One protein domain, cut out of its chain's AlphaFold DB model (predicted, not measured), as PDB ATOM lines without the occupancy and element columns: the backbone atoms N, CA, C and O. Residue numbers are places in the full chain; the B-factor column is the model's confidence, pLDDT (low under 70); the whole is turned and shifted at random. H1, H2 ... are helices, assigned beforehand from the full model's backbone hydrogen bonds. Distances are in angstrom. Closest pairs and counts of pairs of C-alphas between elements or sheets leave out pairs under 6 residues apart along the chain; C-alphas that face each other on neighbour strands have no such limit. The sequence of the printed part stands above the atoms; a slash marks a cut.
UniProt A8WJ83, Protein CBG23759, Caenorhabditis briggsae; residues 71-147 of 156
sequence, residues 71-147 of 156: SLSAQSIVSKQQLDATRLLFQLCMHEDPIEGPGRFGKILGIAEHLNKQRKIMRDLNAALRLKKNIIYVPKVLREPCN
ATOM      1  N   SER A  71      35.498   2.342 -19.357       80.88
ATOM      2  CA  SER A  71      34.733   2.740 -20.548       80.88
ATOM      3  C   SER A  71      34.583   4.264 -20.605       80.88
ATOM      4  O   SER A  71      34.552   4.921 -19.566       80.88
ATOM      5  N   LEU A  72      34.447   4.846 -21.802       79.00
ATOM      6  CA  LEU A  72      34.300   6.304 -21.962       79.00
ATOM      7  C   LEU A  72      33.133   6.876 -21.135       79.00
ATOM      8  O   LEU A  72      33.251   7.950 -20.549       79.00
ATOM      9  N   SER A  73      32.036   6.120 -21.027       74.06
ATOM     10  CA  SER A  73      30.893   6.468 -20.174       74.06
ATOM     11  C   SER A  73      31.254   6.453 -18.682       74.06
ATOM     12  O   SER A  73      30.940   7.386 -17.950       74.06
ATOM     13  N   ALA A  74      31.997   5.448 -18.213       64.25
ATOM     14  CA  ALA A  74      32.451   5.407 -16.825       64.25
ATOM     15  C   ALA A  74      33.460   6.528 -16.512       64.25
ATOM     16  O   ALA A  74      33.393   7.135 -15.444       64.25
ATOM     17  N   GLN A  75      34.356   6.851 -17.448       68.62
ATOM     18  CA  GLN A  75      35.297   7.965 -17.299       68.62
ATOM     19  C   GLN A  75      34.572   9.307 -17.169       68.62
ATOM     20  O   GLN A  75      34.942  10.116 -16.315       68.62
ATOM     21  N   SER A  76      33.526   9.544 -17.967       72.06
ATOM     22  CA  SER A  76      32.753  10.789 -17.899       72.06
ATOM     23  C   SER A  76      31.978  10.910 -16.583       72.06
ATOM     24  O   SER A  76      31.980  11.980 -15.973       72.06
ATOM     25  N   ILE A  77      31.398   9.809 -16.090       73.50
ATOM     26  CA  ILE A  77      30.706   9.765 -14.794       73.50
ATOM     27  C   ILE A  77      31.674  10.087 -13.654       73.50
ATOM     28  O   ILE A  77      31.389  10.967 -12.842       73.50
ATOM     29  N   VAL A  78      32.830   9.419 -13.611       67.38
ATOM     30  CA  VAL A  78      33.843   9.647 -12.569       67.38
ATOM     31  C   VAL A  78      34.372  11.078 -12.631       67.38
ATOM     32  O   VAL A  78      34.468  11.735 -11.598       67.38
ATOM     33  N   SER A  79      34.652  11.597 -13.828       69.12
ATOM     34  CA  SER A  79      35.143  12.971 -13.997       69.12
ATOM     35  C   SER A  79      34.119  13.999 -13.514       69.12
ATOM     36  O   SER A  79      34.472  14.958 -12.828       69.12
ATOM     37  N   LYS A  80      32.831  13.776 -13.805       76.50
ATOM     38  CA  LYS A  80      31.741  14.624 -13.314       76.50
ATOM     39  C   LYS A  80      31.649  14.590 -11.788       76.50
ATOM     40  O   LYS A  80      31.596  15.640 -11.158       76.50
ATOM     41  N   GLN A  81      31.694  13.402 -11.189       73.50
ATOM     42  CA  GLN A  81      31.660  13.250  -9.732       73.50
ATOM     43  C   GLN A  81      32.864  13.910  -9.052       73.50
ATOM     44  O   GLN A  81      32.708  14.559  -8.021       73.50
ATOM     45  N   GLN A  82      34.059  13.789  -9.635       70.56
ATOM     46  CA  GLN A  82      35.261  14.463  -9.144       70.56
ATOM     47  C   GLN A  82      35.113  15.985  -9.198       70.56
ATOM     48  O   GLN A  82      35.458  16.666  -8.231       70.56
ATOM     49  N   LEU A  83      34.568  16.519 -10.294       77.00
ATOM     50  CA  LEU A  83      34.313  17.949 -10.439       77.00
ATOM     51  C   LEU A  83      33.307  18.451  -9.394       77.00
ATOM     52  O   LEU A  83      33.560  19.460  -8.737       77.00
ATOM     53  N   ASP A  84      32.200  17.735  -9.205       73.50
ATOM     54  CA  ASP A  84      31.158  18.099  -8.241       73.50
ATOM     55  C   ASP A  84      31.684  18.036  -6.796       73.50
ATOM     56  O   ASP A  84      31.485  18.971  -6.020       73.50
ATOM     57  N   ALA A  85      32.448  16.995  -6.449       72.81
ATOM     58  CA  ALA A  85      33.101  16.885  -5.143       72.81
ATOM     59  C   ALA A  85      34.126  18.008  -4.907       72.81
ATOM     60  O   ALA A  85      34.194  18.568  -3.813       72.81
ATOM     61  N   THR A  86      34.892  18.377  -5.936       75.81
ATOM     62  CA  THR A  86      35.877  19.469  -5.863       75.81
ATOM     63  C   THR A  86      35.193  20.820  -5.647       75.81
ATOM     64  O   THR A  86      35.655  21.622  -4.835       75.81
ATOM     65  N   ARG A  87      34.061  21.065  -6.318       80.00
ATOM     66  CA  ARG A  87      33.248  22.277  -6.129       80.00
ATOM     67  C   ARG A  87      32.680  22.369  -4.720       80.00
ATOM     68  O   ARG A  87      32.790  23.424  -4.103       80.00
ATOM     69  N   LEU A  88      32.125  21.275  -4.200       79.44
ATOM     70  CA  LEU A  88      31.621  21.220  -2.825       79.44
ATOM     71  C   LEU A  88      32.736  21.474  -1.809       79.44
ATOM     72  O   LEU A  88      32.553  22.244  -0.871       79.44
ATOM     73  N   LEU A  89      33.911  20.875  -2.017       78.38
ATOM     74  CA  LEU A  89      35.076  21.102  -1.168       78.38
ATOM     75  C   LEU A  89      35.499  22.575  -1.165       78.38
ATOM     76  O   LEU A  89      35.746  23.142  -0.102       78.38
ATOM     77  N   PHE A  90      35.550  23.203  -2.339       80.88
ATOM     78  CA  PHE A  90      35.858  24.624  -2.457       80.88
ATOM     79  C   PHE A  90      34.814  25.487  -1.735       80.88
ATOM     80  O   PHE A  90      35.177  26.334  -0.926       80.88
ATOM     81  N   GLN A  91      33.525  25.225  -1.957       81.06
ATOM     82  CA  GLN A  91      32.435  25.936  -1.284       81.06
ATOM     83  C   GLN A  91      32.509  25.806   0.239       81.06
ATOM     84  O   GLN A  91      32.319  26.796   0.936       81.06
ATOM     85  N   LEU A  92      32.830  24.620   0.761       79.56
ATOM     86  CA  LEU A  92      33.031  24.412   2.196       79.56
ATOM     87  C   LEU A  92      34.195  25.252   2.732       79.56
ATOM     88  O   LEU A  92      34.042  25.911   3.756       79.56
ATOM     89  N   CYS A  93      35.326  25.279   2.020       77.94
ATOM     90  CA  CYS A  93      36.476  26.092   2.419       77.94
ATOM     91  C   CYS A  93      36.137  27.589   2.434       77.94
ATOM     92  O   CYS A  93      36.527  28.288   3.362       77.94
ATOM     93  N   MET A  94      35.388  28.062   1.433       85.62
ATOM     94  CA  MET A  94      34.943  29.456   1.335       85.62
ATOM     95  C   MET A  94      33.869  29.817   2.366       85.62
ATOM     96  O   MET A  94      33.788  30.969   2.779       85.62
ATOM     97  N   HIS A  95      33.022  28.862   2.761       82.88
ATOM     98  CA  HIS A  95      31.941  29.110   3.710       82.88
ATOM     99  C   HIS A  95      32.459  29.306   5.138       82.88
ATOM    100  O   HIS A  95      31.932  30.149   5.861       82.88
ATOM    101  N   GLU A  96      33.475  28.538   5.541       77.69
ATOM    102  CA  GLU A  96      34.077  28.652   6.874       77.69
ATOM    103  C   GLU A  96      34.894  29.937   7.040       77.69
ATOM    104  O   GLU A  96      34.865  30.545   8.106       77.69
ATOM    105  N   ASP A  97      35.633  30.332   6.004       83.94
ATOM    106  CA  ASP A  97      36.460  31.536   5.996       83.94
ATOM    107  C   ASP A  97      36.666  32.004   4.546       83.94
ATOM    108  O   ASP A  97      37.452  31.398   3.815       83.94
ATOM    109  N   PRO A  98      35.980  33.063   4.090       88.44
ATOM    110  CA  PRO A  98      36.099  33.527   2.710       88.44
ATOM    111  C   PRO A  98      37.480  34.093   2.351       88.44
ATOM    112  O   PRO A  98      37.819  34.132   1.169       88.44
ATOM    113  N   ILE A  99      38.257  34.551   3.341       89.44
ATOM    114  CA  ILE A  99      39.560  35.195   3.128       89.44
ATOM    115  C   ILE A  99      40.639  34.119   2.984       89.44
ATOM    116  O   ILE A  99      41.362  34.094   1.988       89.44
ATOM    117  N   GLU A 100      40.697  33.174   3.924       88.62
ATOM    118  CA  GLU A 100      41.689  32.085   3.914       88.62
ATOM    119  C   GLU A 100      41.206  30.817   3.187       88.62
ATOM    120  O   GLU A 100      41.967  29.862   2.991       88.62
ATOM    121  N   GLY A 101      39.941  30.777   2.773       83.69
ATOM    122  CA  GLY A 101      39.292  29.648   2.104       83.69
ATOM    123  C   GLY A 101      40.042  29.130   0.874       83.69
ATOM    124  O   GLY A 101      40.297  27.922   0.804       83.69
ATOM    125  N   PRO A 102      40.485  29.991  -0.066       89.06
ATOM    126  CA  PRO A 102      41.270  29.551  -1.219       89.06
ATOM    127  C   PRO A 102      42.612  28.929  -0.814       89.06
ATOM    128  O   PRO A 102      43.014  27.899  -1.361       89.06
ATOM    129  N   GLY A 103      43.289  29.510   0.183       85.69
ATOM    130  CA  GLY A 103      44.549  28.988   0.715       85.69
ATOM    131  C   GLY A 103      44.370  27.620   1.373       85.69
ATOM    132  O   GLY A 103      45.158  26.700   1.147       85.69
ATOM    133  N   ARG A 104      43.289  27.445   2.138       81.19
ATOM    134  CA  ARG A 104      42.901  26.170   2.759       81.19
ATOM    135  C   ARG A 104      42.583  25.103   1.717       81.19
ATOM    136  O   ARG A 104      43.081  23.984   1.823       81.19
ATOM    137  N   PHE A 105      41.826  25.461   0.685       82.06
ATOM    138  CA  PHE A 105      41.527  24.575  -0.436       82.06
ATOM    139  C   PHE A 105      42.808  24.109  -1.143       82.06
ATOM    140  O   PHE A 105      43.005  22.909  -1.336       82.06
ATOM    141  N   GLY A 106      43.727  25.034  -1.444       78.62
ATOM    142  CA  GLY A 106      45.027  24.714  -2.040       78.62
ATOM    143  C   GLY A 106      45.867  23.773  -1.173       78.62
ATOM    144  O   GLY A 106      46.422  22.797  -1.682       78.62
ATOM    145  N   LYS A 107      45.901  23.996   0.147       78.56
ATOM    146  CA  LYS A 107      46.575  23.099   1.100       78.56
ATOM    147  C   LYS A 107      45.975  21.691   1.075       78.56
ATOM    148  O   LYS A 107      46.729  20.725   0.998       78.56
ATOM    149  N   ILE A 108      44.644  21.565   1.072       77.00
ATOM    150  CA  ILE A 108      43.958  20.264   1.002       77.00
ATOM    151  C   ILE A 108      44.282  19.541  -0.310       77.00
ATOM    152  O   ILE A 108      44.586  18.348  -0.292       77.00
ATOM    153  N   LEU A 109      44.289  20.246  -1.445       75.12
ATOM    154  CA  LEU A 109      44.704  19.656  -2.720       75.12
ATOM    155  C   LEU A 109      46.176  19.211  -2.699       75.12
ATOM    156  O   LEU A 109      46.499  18.138  -3.207       75.12
ATOM    157  N   GLY A 110      47.058  19.976  -2.051       71.50
ATOM    158  CA  GLY A 110      48.474  19.633  -1.882       71.50
ATOM    159  C   GLY A 110      48.726  18.354  -1.068       71.50
ATOM    160  O   GLY A 110      49.743  17.677  -1.255       71.50
ATOM    161  N   ILE A 111      47.782  17.943  -0.211       73.06
ATOM    162  CA  ILE A 111      47.857  16.661   0.512       73.06
ATOM    163  C   ILE A 111      47.811  15.477  -0.469       73.06
ATOM    164  O   ILE A 111      48.433  14.444  -0.214       73.06
ATOM    165  N   ALA A 112      47.155  15.614  -1.628       62.41
ATOM    166  CA  ALA A 112      47.046  14.532  -2.608       62.41
ATOM    167  C   ALA A 112      48.417  14.043  -3.108       62.41
ATOM    168  O   ALA A 112      48.621  12.840  -3.295       62.41
ATOM    169  N   GLU A 113      49.387  14.947  -3.271       63.03
ATOM    170  CA  GLU A 113      50.751  14.587  -3.663       63.03
ATOM    171  C   GLU A 113      51.448  13.754  -2.577       63.03
ATOM    172  O   GLU A 113      52.088  12.738  -2.862       63.03
ATOM    173  N   HIS A 114      51.263  14.136  -1.313       64.38
ATOM    174  CA  HIS A 114      51.812  13.429  -0.160       64.38
ATOM    175  C   HIS A 114      51.195  12.034  -0.017       64.38
ATOM    176  O   HIS A 114      51.920  11.052   0.156       64.38
ATOM    177  N   LEU A 115      49.876  11.915  -0.192       62.81
ATOM    178  CA  LEU A 115      49.177  10.628  -0.202       62.81
ATOM    179  C   LEU A 115      49.641   9.733  -1.359       62.81
ATOM    180  O   LEU A 115      49.802   8.524  -1.184       62.81
ATOM    181  N   ASN A 116      49.919  10.303  -2.535       64.62
ATOM    182  CA  ASN A 116      50.479   9.557  -3.664       64.62
ATOM    183  C   ASN A 116      51.888   9.025  -3.356       64.62
ATOM    184  O   ASN A 116      52.172   7.857  -3.645       64.62
ATOM    185  N   LYS A 117      52.747   9.841  -2.728       70.00
ATOM    186  CA  LYS A 117      54.083   9.424  -2.262       70.00
ATOM    187  C   LYS A 117      53.979   8.294  -1.235       70.00
ATOM    188  O   LYS A 117      54.623   7.261  -1.407       70.00
ATOM    189  N   GLN A 118      53.109   8.427  -0.234       67.69
ATOM    190  CA  GLN A 118      52.869   7.377   0.765       67.69
ATOM    191  C   GLN A 118      52.351   6.082   0.129       67.69
ATOM    192  O   GLN A 118      52.847   4.998   0.435       67.69
ATOM    193  N   ARG A 119      51.415   6.176  -0.824       69.12
ATOM    194  CA  ARG A 119      50.909   5.013  -1.566       69.12
ATOM    195  C   ARG A 119      52.008   4.320  -2.370       69.12
ATOM    196  O   ARG A 119      51.967   3.101  -2.524       69.12
ATOM    197  N   LYS A 120      52.957   5.070  -2.939       70.44
ATOM    198  CA  LYS A 120      54.114   4.492  -3.635       70.44
ATOM    199  C   LYS A 120      55.003   3.730  -2.651       70.44
ATOM    200  O   LYS A 120      55.208   2.541  -2.848       70.44
ATOM    201  N   ILE A 121      55.400   4.369  -1.549       72.56
ATOM    202  CA  ILE A 121      56.233   3.750  -0.503       72.56
ATOM    203  C   ILE A 121      55.595   2.458   0.023       72.56
ATOM    204  O   ILE A 121      56.271   1.442   0.147       72.56
ATOM    205  N   MET A 122      54.284   2.468   0.286       69.56
ATOM    206  CA  MET A 122      53.568   1.286   0.773       69.56
ATOM    207  C   MET A 122      53.552   0.146  -0.254       69.56
ATOM    208  O   MET A 122      53.695  -1.020   0.111       69.56
ATOM    209  N   ARG A 123      53.404   0.466  -1.548       74.75
ATOM    210  CA  ARG A 123      53.480  -0.534  -2.625       74.75
ATOM    211  C   ARG A 123      54.876  -1.136  -2.737       74.75
ATOM    212  O   ARG A 123      54.985  -2.355  -2.818       74.75
ATOM    213  N   ASP A 124      55.907  -0.299  -2.688       75.94
ATOM    214  CA  ASP A 124      57.302  -0.731  -2.781       75.94
ATOM    215  C   ASP A 124      57.677  -1.616  -1.580       75.94
ATOM    216  O   ASP A 124      58.285  -2.675  -1.744       75.94
ATOM    217  N   LEU A 125      57.227  -1.242  -0.377       77.25
ATOM    218  CA  LEU A 125      57.384  -2.052   0.829       77.25
ATOM    219  C   LEU A 125      56.679  -3.405   0.694       77.25
ATOM    220  O   LEU A 125      57.293  -4.438   0.947       77.25
ATOM    221  N   ASN A 126      55.413  -3.420   0.276       74.19
ATOM    222  CA  ASN A 126      54.662  -4.660   0.083       74.19
ATOM    223  C   ASN A 126      55.345  -5.586  -0.942       74.19
ATOM    224  O   ASN A 126      55.469  -6.783  -0.698       74.19
ATOM    225  N   ALA A 127      55.857  -5.043  -2.051       77.62
ATOM    226  CA  ALA A 127      56.619  -5.815  -3.031       77.62
ATOM    227  C   ALA A 127      57.915  -6.393  -2.431       77.62
ATOM    228  O   ALA A 127      58.195  -7.581  -2.589       77.62
ATOM    229  N   ALA A 128      58.674  -5.587  -1.683       77.12
ATOM    230  CA  ALA A 128      59.902  -6.030  -1.023       77.12
ATOM    231  C   ALA A 128      59.653  -7.119   0.036       77.12
ATOM    232  O   ALA A 128      60.456  -8.041   0.181       77.12
ATOM    233  N   LEU A 129      58.539  -7.033   0.768       73.25
ATOM    234  CA  LEU A 129      58.137  -8.043   1.746       73.25
ATOM    235  C   LEU A 129      57.780  -9.377   1.082       73.25
ATOM    236  O   LEU A 129      58.216 -10.420   1.570       73.25
ATOM    237  N   ARG A 130      57.074  -9.345  -0.058       70.31
ATOM    238  CA  ARG A 130      56.773 -10.548  -0.856       70.31
ATOM    239  C   ARG A 130      58.044 -11.219  -1.384       70.31
ATOM    240  O   ARG A 130      58.191 -12.429  -1.260       70.31
ATOM    241  N   LEU A 131      58.999 -10.438  -1.898       73.62
ATOM    242  CA  LEU A 131      60.267 -10.965  -2.426       73.62
ATOM    243  C   LEU A 131      61.120 -11.673  -1.365       73.62
ATOM    244  O   LEU A 131      61.853 -12.605  -1.685       73.62
ATOM    245  N   LYS A 132      61.025 -11.257  -0.098       71.19
ATOM    246  CA  LYS A 132      61.796 -11.857   0.999       71.19
ATOM    247  C   LYS A 132      61.199 -13.157   1.556       71.19
ATOM    248  O   LYS A 132      61.759 -13.675   2.515       71.19
ATOM    249  N   LYS A 133      60.090 -13.675   1.000       63.09
ATOM    250  CA  LYS A 133      59.330 -14.825   1.545       63.09
ATOM    251  C   LYS A 133      59.056 -14.707   3.054       63.09
ATOM    252  O   LYS A 133      58.947 -15.703   3.762       63.09
ATOM    253  N   ASN A 134      58.950 -13.480   3.564       58.59
ATOM    254  CA  ASN A 134      58.560 -13.272   4.948       58.59
ATOM    255  C   ASN A 134      57.068 -13.589   5.048       58.59
ATOM    256  O   ASN A 134      56.260 -12.929   4.394       58.59
ATOM    257  N   ILE A 135      56.710 -14.585   5.860       59.94
ATOM    258  CA  ILE A 135      55.317 -14.932   6.149       59.94
ATOM    259  C   ILE A 135      54.735 -13.796   6.991       59.94
ATOM    260  O   ILE A 135      54.817 -13.785   8.217       59.94
ATOM    261  N   ILE A 136      54.206 -12.779   6.319       63.62
ATOM    262  CA  ILE A 136      53.491 -11.682   6.956       63.62
ATOM    263  C   ILE A 136      52.016 -11.961   6.758       63.62
ATOM    264  O   ILE A 136      51.522 -12.012   5.633       63.62
ATOM    265  N   TYR A 137      51.315 -12.152   7.872       67.38
ATOM    266  CA  TYR A 137      49.876 -12.326   7.853       67.38
ATOM    267  C   TYR A 137      49.211 -11.065   7.288       67.38
ATOM    268  O   TYR A 137      49.236  -9.999   7.905       67.38
ATOM    269  N   VAL A 138      48.596 -11.204   6.114       64.25
ATOM    270  CA  VAL A 138      47.717 -10.187   5.538       64.25
ATOM    271  C   VAL A 138      46.266 -10.589   5.836       64.25
ATOM    272  O   VAL A 138      45.844 -11.681   5.426       64.25
ATOM    273  N   PRO A 139      45.483  -9.749   6.537       63.19
ATOM    274  CA  PRO A 139      44.062  -9.997   6.777       63.19
ATOM    275  C   PRO A 139      43.287 -10.221   5.472       63.19
ATOM    276  O   PRO A 139      43.539  -9.532   4.484       63.19
ATOM    277  N   LYS A 140      42.311 -11.142   5.468       58.69
ATOM    278  CA  LYS A 140      41.535 -11.516   4.263       58.69
ATOM    279  C   LYS A 140      40.895 -10.313   3.554       58.69
ATOM    280  O   LYS A 140      41.009 -10.200   2.340       58.69
ATOM    281  N   VAL A 141      40.351  -9.362   4.319       62.91
ATOM    282  CA  VAL A 141      39.744  -8.116   3.802       62.91
ATOM    283  C   VAL A 141      40.717  -7.239   2.995       62.91
ATOM    284  O   VAL A 141      40.298  -6.427   2.179       62.91
ATOM    285  N   LEU A 142      42.027  -7.408   3.199       54.97
ATOM    286  CA  LEU A 142      43.074  -6.697   2.461       54.97
ATOM    287  C   LEU A 142      43.696  -7.546   1.339       54.97
ATOM    288  O   LEU A 142      44.488  -7.017   0.564       54.97
ATOM    289  N   ARG A 143      43.358  -8.839   1.223       62.25
ATOM    290  CA  ARG A 143      43.889  -9.728   0.170       62.25
ATOM    291  C   ARG A 143      43.186  -9.533  -1.162       62.25
ATOM    292  O   ARG A 143      43.859  -9.366  -2.176       62.25
ATOM    293  N   GLU A 144      41.855  -9.503  -1.133       54.16
ATOM    294  CA  GLU A 144      40.990  -9.363  -2.311       54.16
ATOM    295  C   GLU A 144      41.328  -8.127  -3.167       54.16
ATOM    296  O   GLU A 144      41.599  -8.285  -4.356       54.16
ATOM    297  N   PRO A 145      41.433  -6.902  -2.613       55.31
ATOM    298  CA  PRO A 145      41.787  -5.729  -3.420       55.31
ATOM    299  C   PRO A 145      43.256  -5.709  -3.873       55.31
ATOM    300  O   PRO A 145      43.635  -4.880  -4.707       55.31
ATOM    301  N   CYS A 146      44.106  -6.572  -3.312       53.00
ATOM    302  CA  CYS A 146      45.536  -6.639  -3.603       53.00
ATOM    303  C   CYS A 146      45.932  -7.797  -4.533       53.00
ATOM    304  O   CYS A 146      47.140  -7.960  -4.747       53.00
ATOM    305  N   ASN A 147      44.966  -8.571  -5.061       57.19
ATOM    306  CA  ASN A 147      45.198  -9.804  -5.834       57.19
ATOM    307  C   ASN A 147      46.296 -10.672  -5.194       57.19
ATOM    308  O   ASN A 147      47.248 -11.093  -5.847       57.19
TER     309      ASN A 147
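AT A GLANCE: This is residues 71 to 147 of the 156 residues of the protein "Protein CBG23759" of Caenorhabditis briggsae (UniProt A8WJ83). Two long helices, H1 and H2, meet near their ends as an open V, and beyond the far end of H2 the chain folds back into a short helix, H3, that packs on neither. The 77 printed residues, all helix by class, hold H1, H2, H3 in that order and no named strand. The whole is extended, with a radius of gyration of the C-alphas of 18.6 A and spans of 53 by 33 by 19 A.

IN THESE COORDINATES: Find C-alpha 72 at (34.300, 6.304, -21.962); from there H1 runs 36.5 A to residue 96. H2, residues 101 to 131, runs 45.9 A. H3, residues 140 to 146, ends at (45.536, -6.639, -3.603).

HOW THE PARTS SIT: Look at Met 94 and Gly 101, the closest C-alphas of H1 and H2, 4.4 A apart. H1 touches H2 with residues 89 to 95 alone, at a steep tilt of 51 degrees, opposite ways. H3 is apart from both. Every O i to N i+4 pair is within hydrogen-bond range in H1, 24 of 27 in H2, and 0 of 3 in H3, where 2 of 4 O i to N i+3 pairs are.

THE WHOLE: The printed part has no cut, and no link is long. Mean pLDDT of the printed part is 72.4; 27 residues, among them 133 to 147, are under 70.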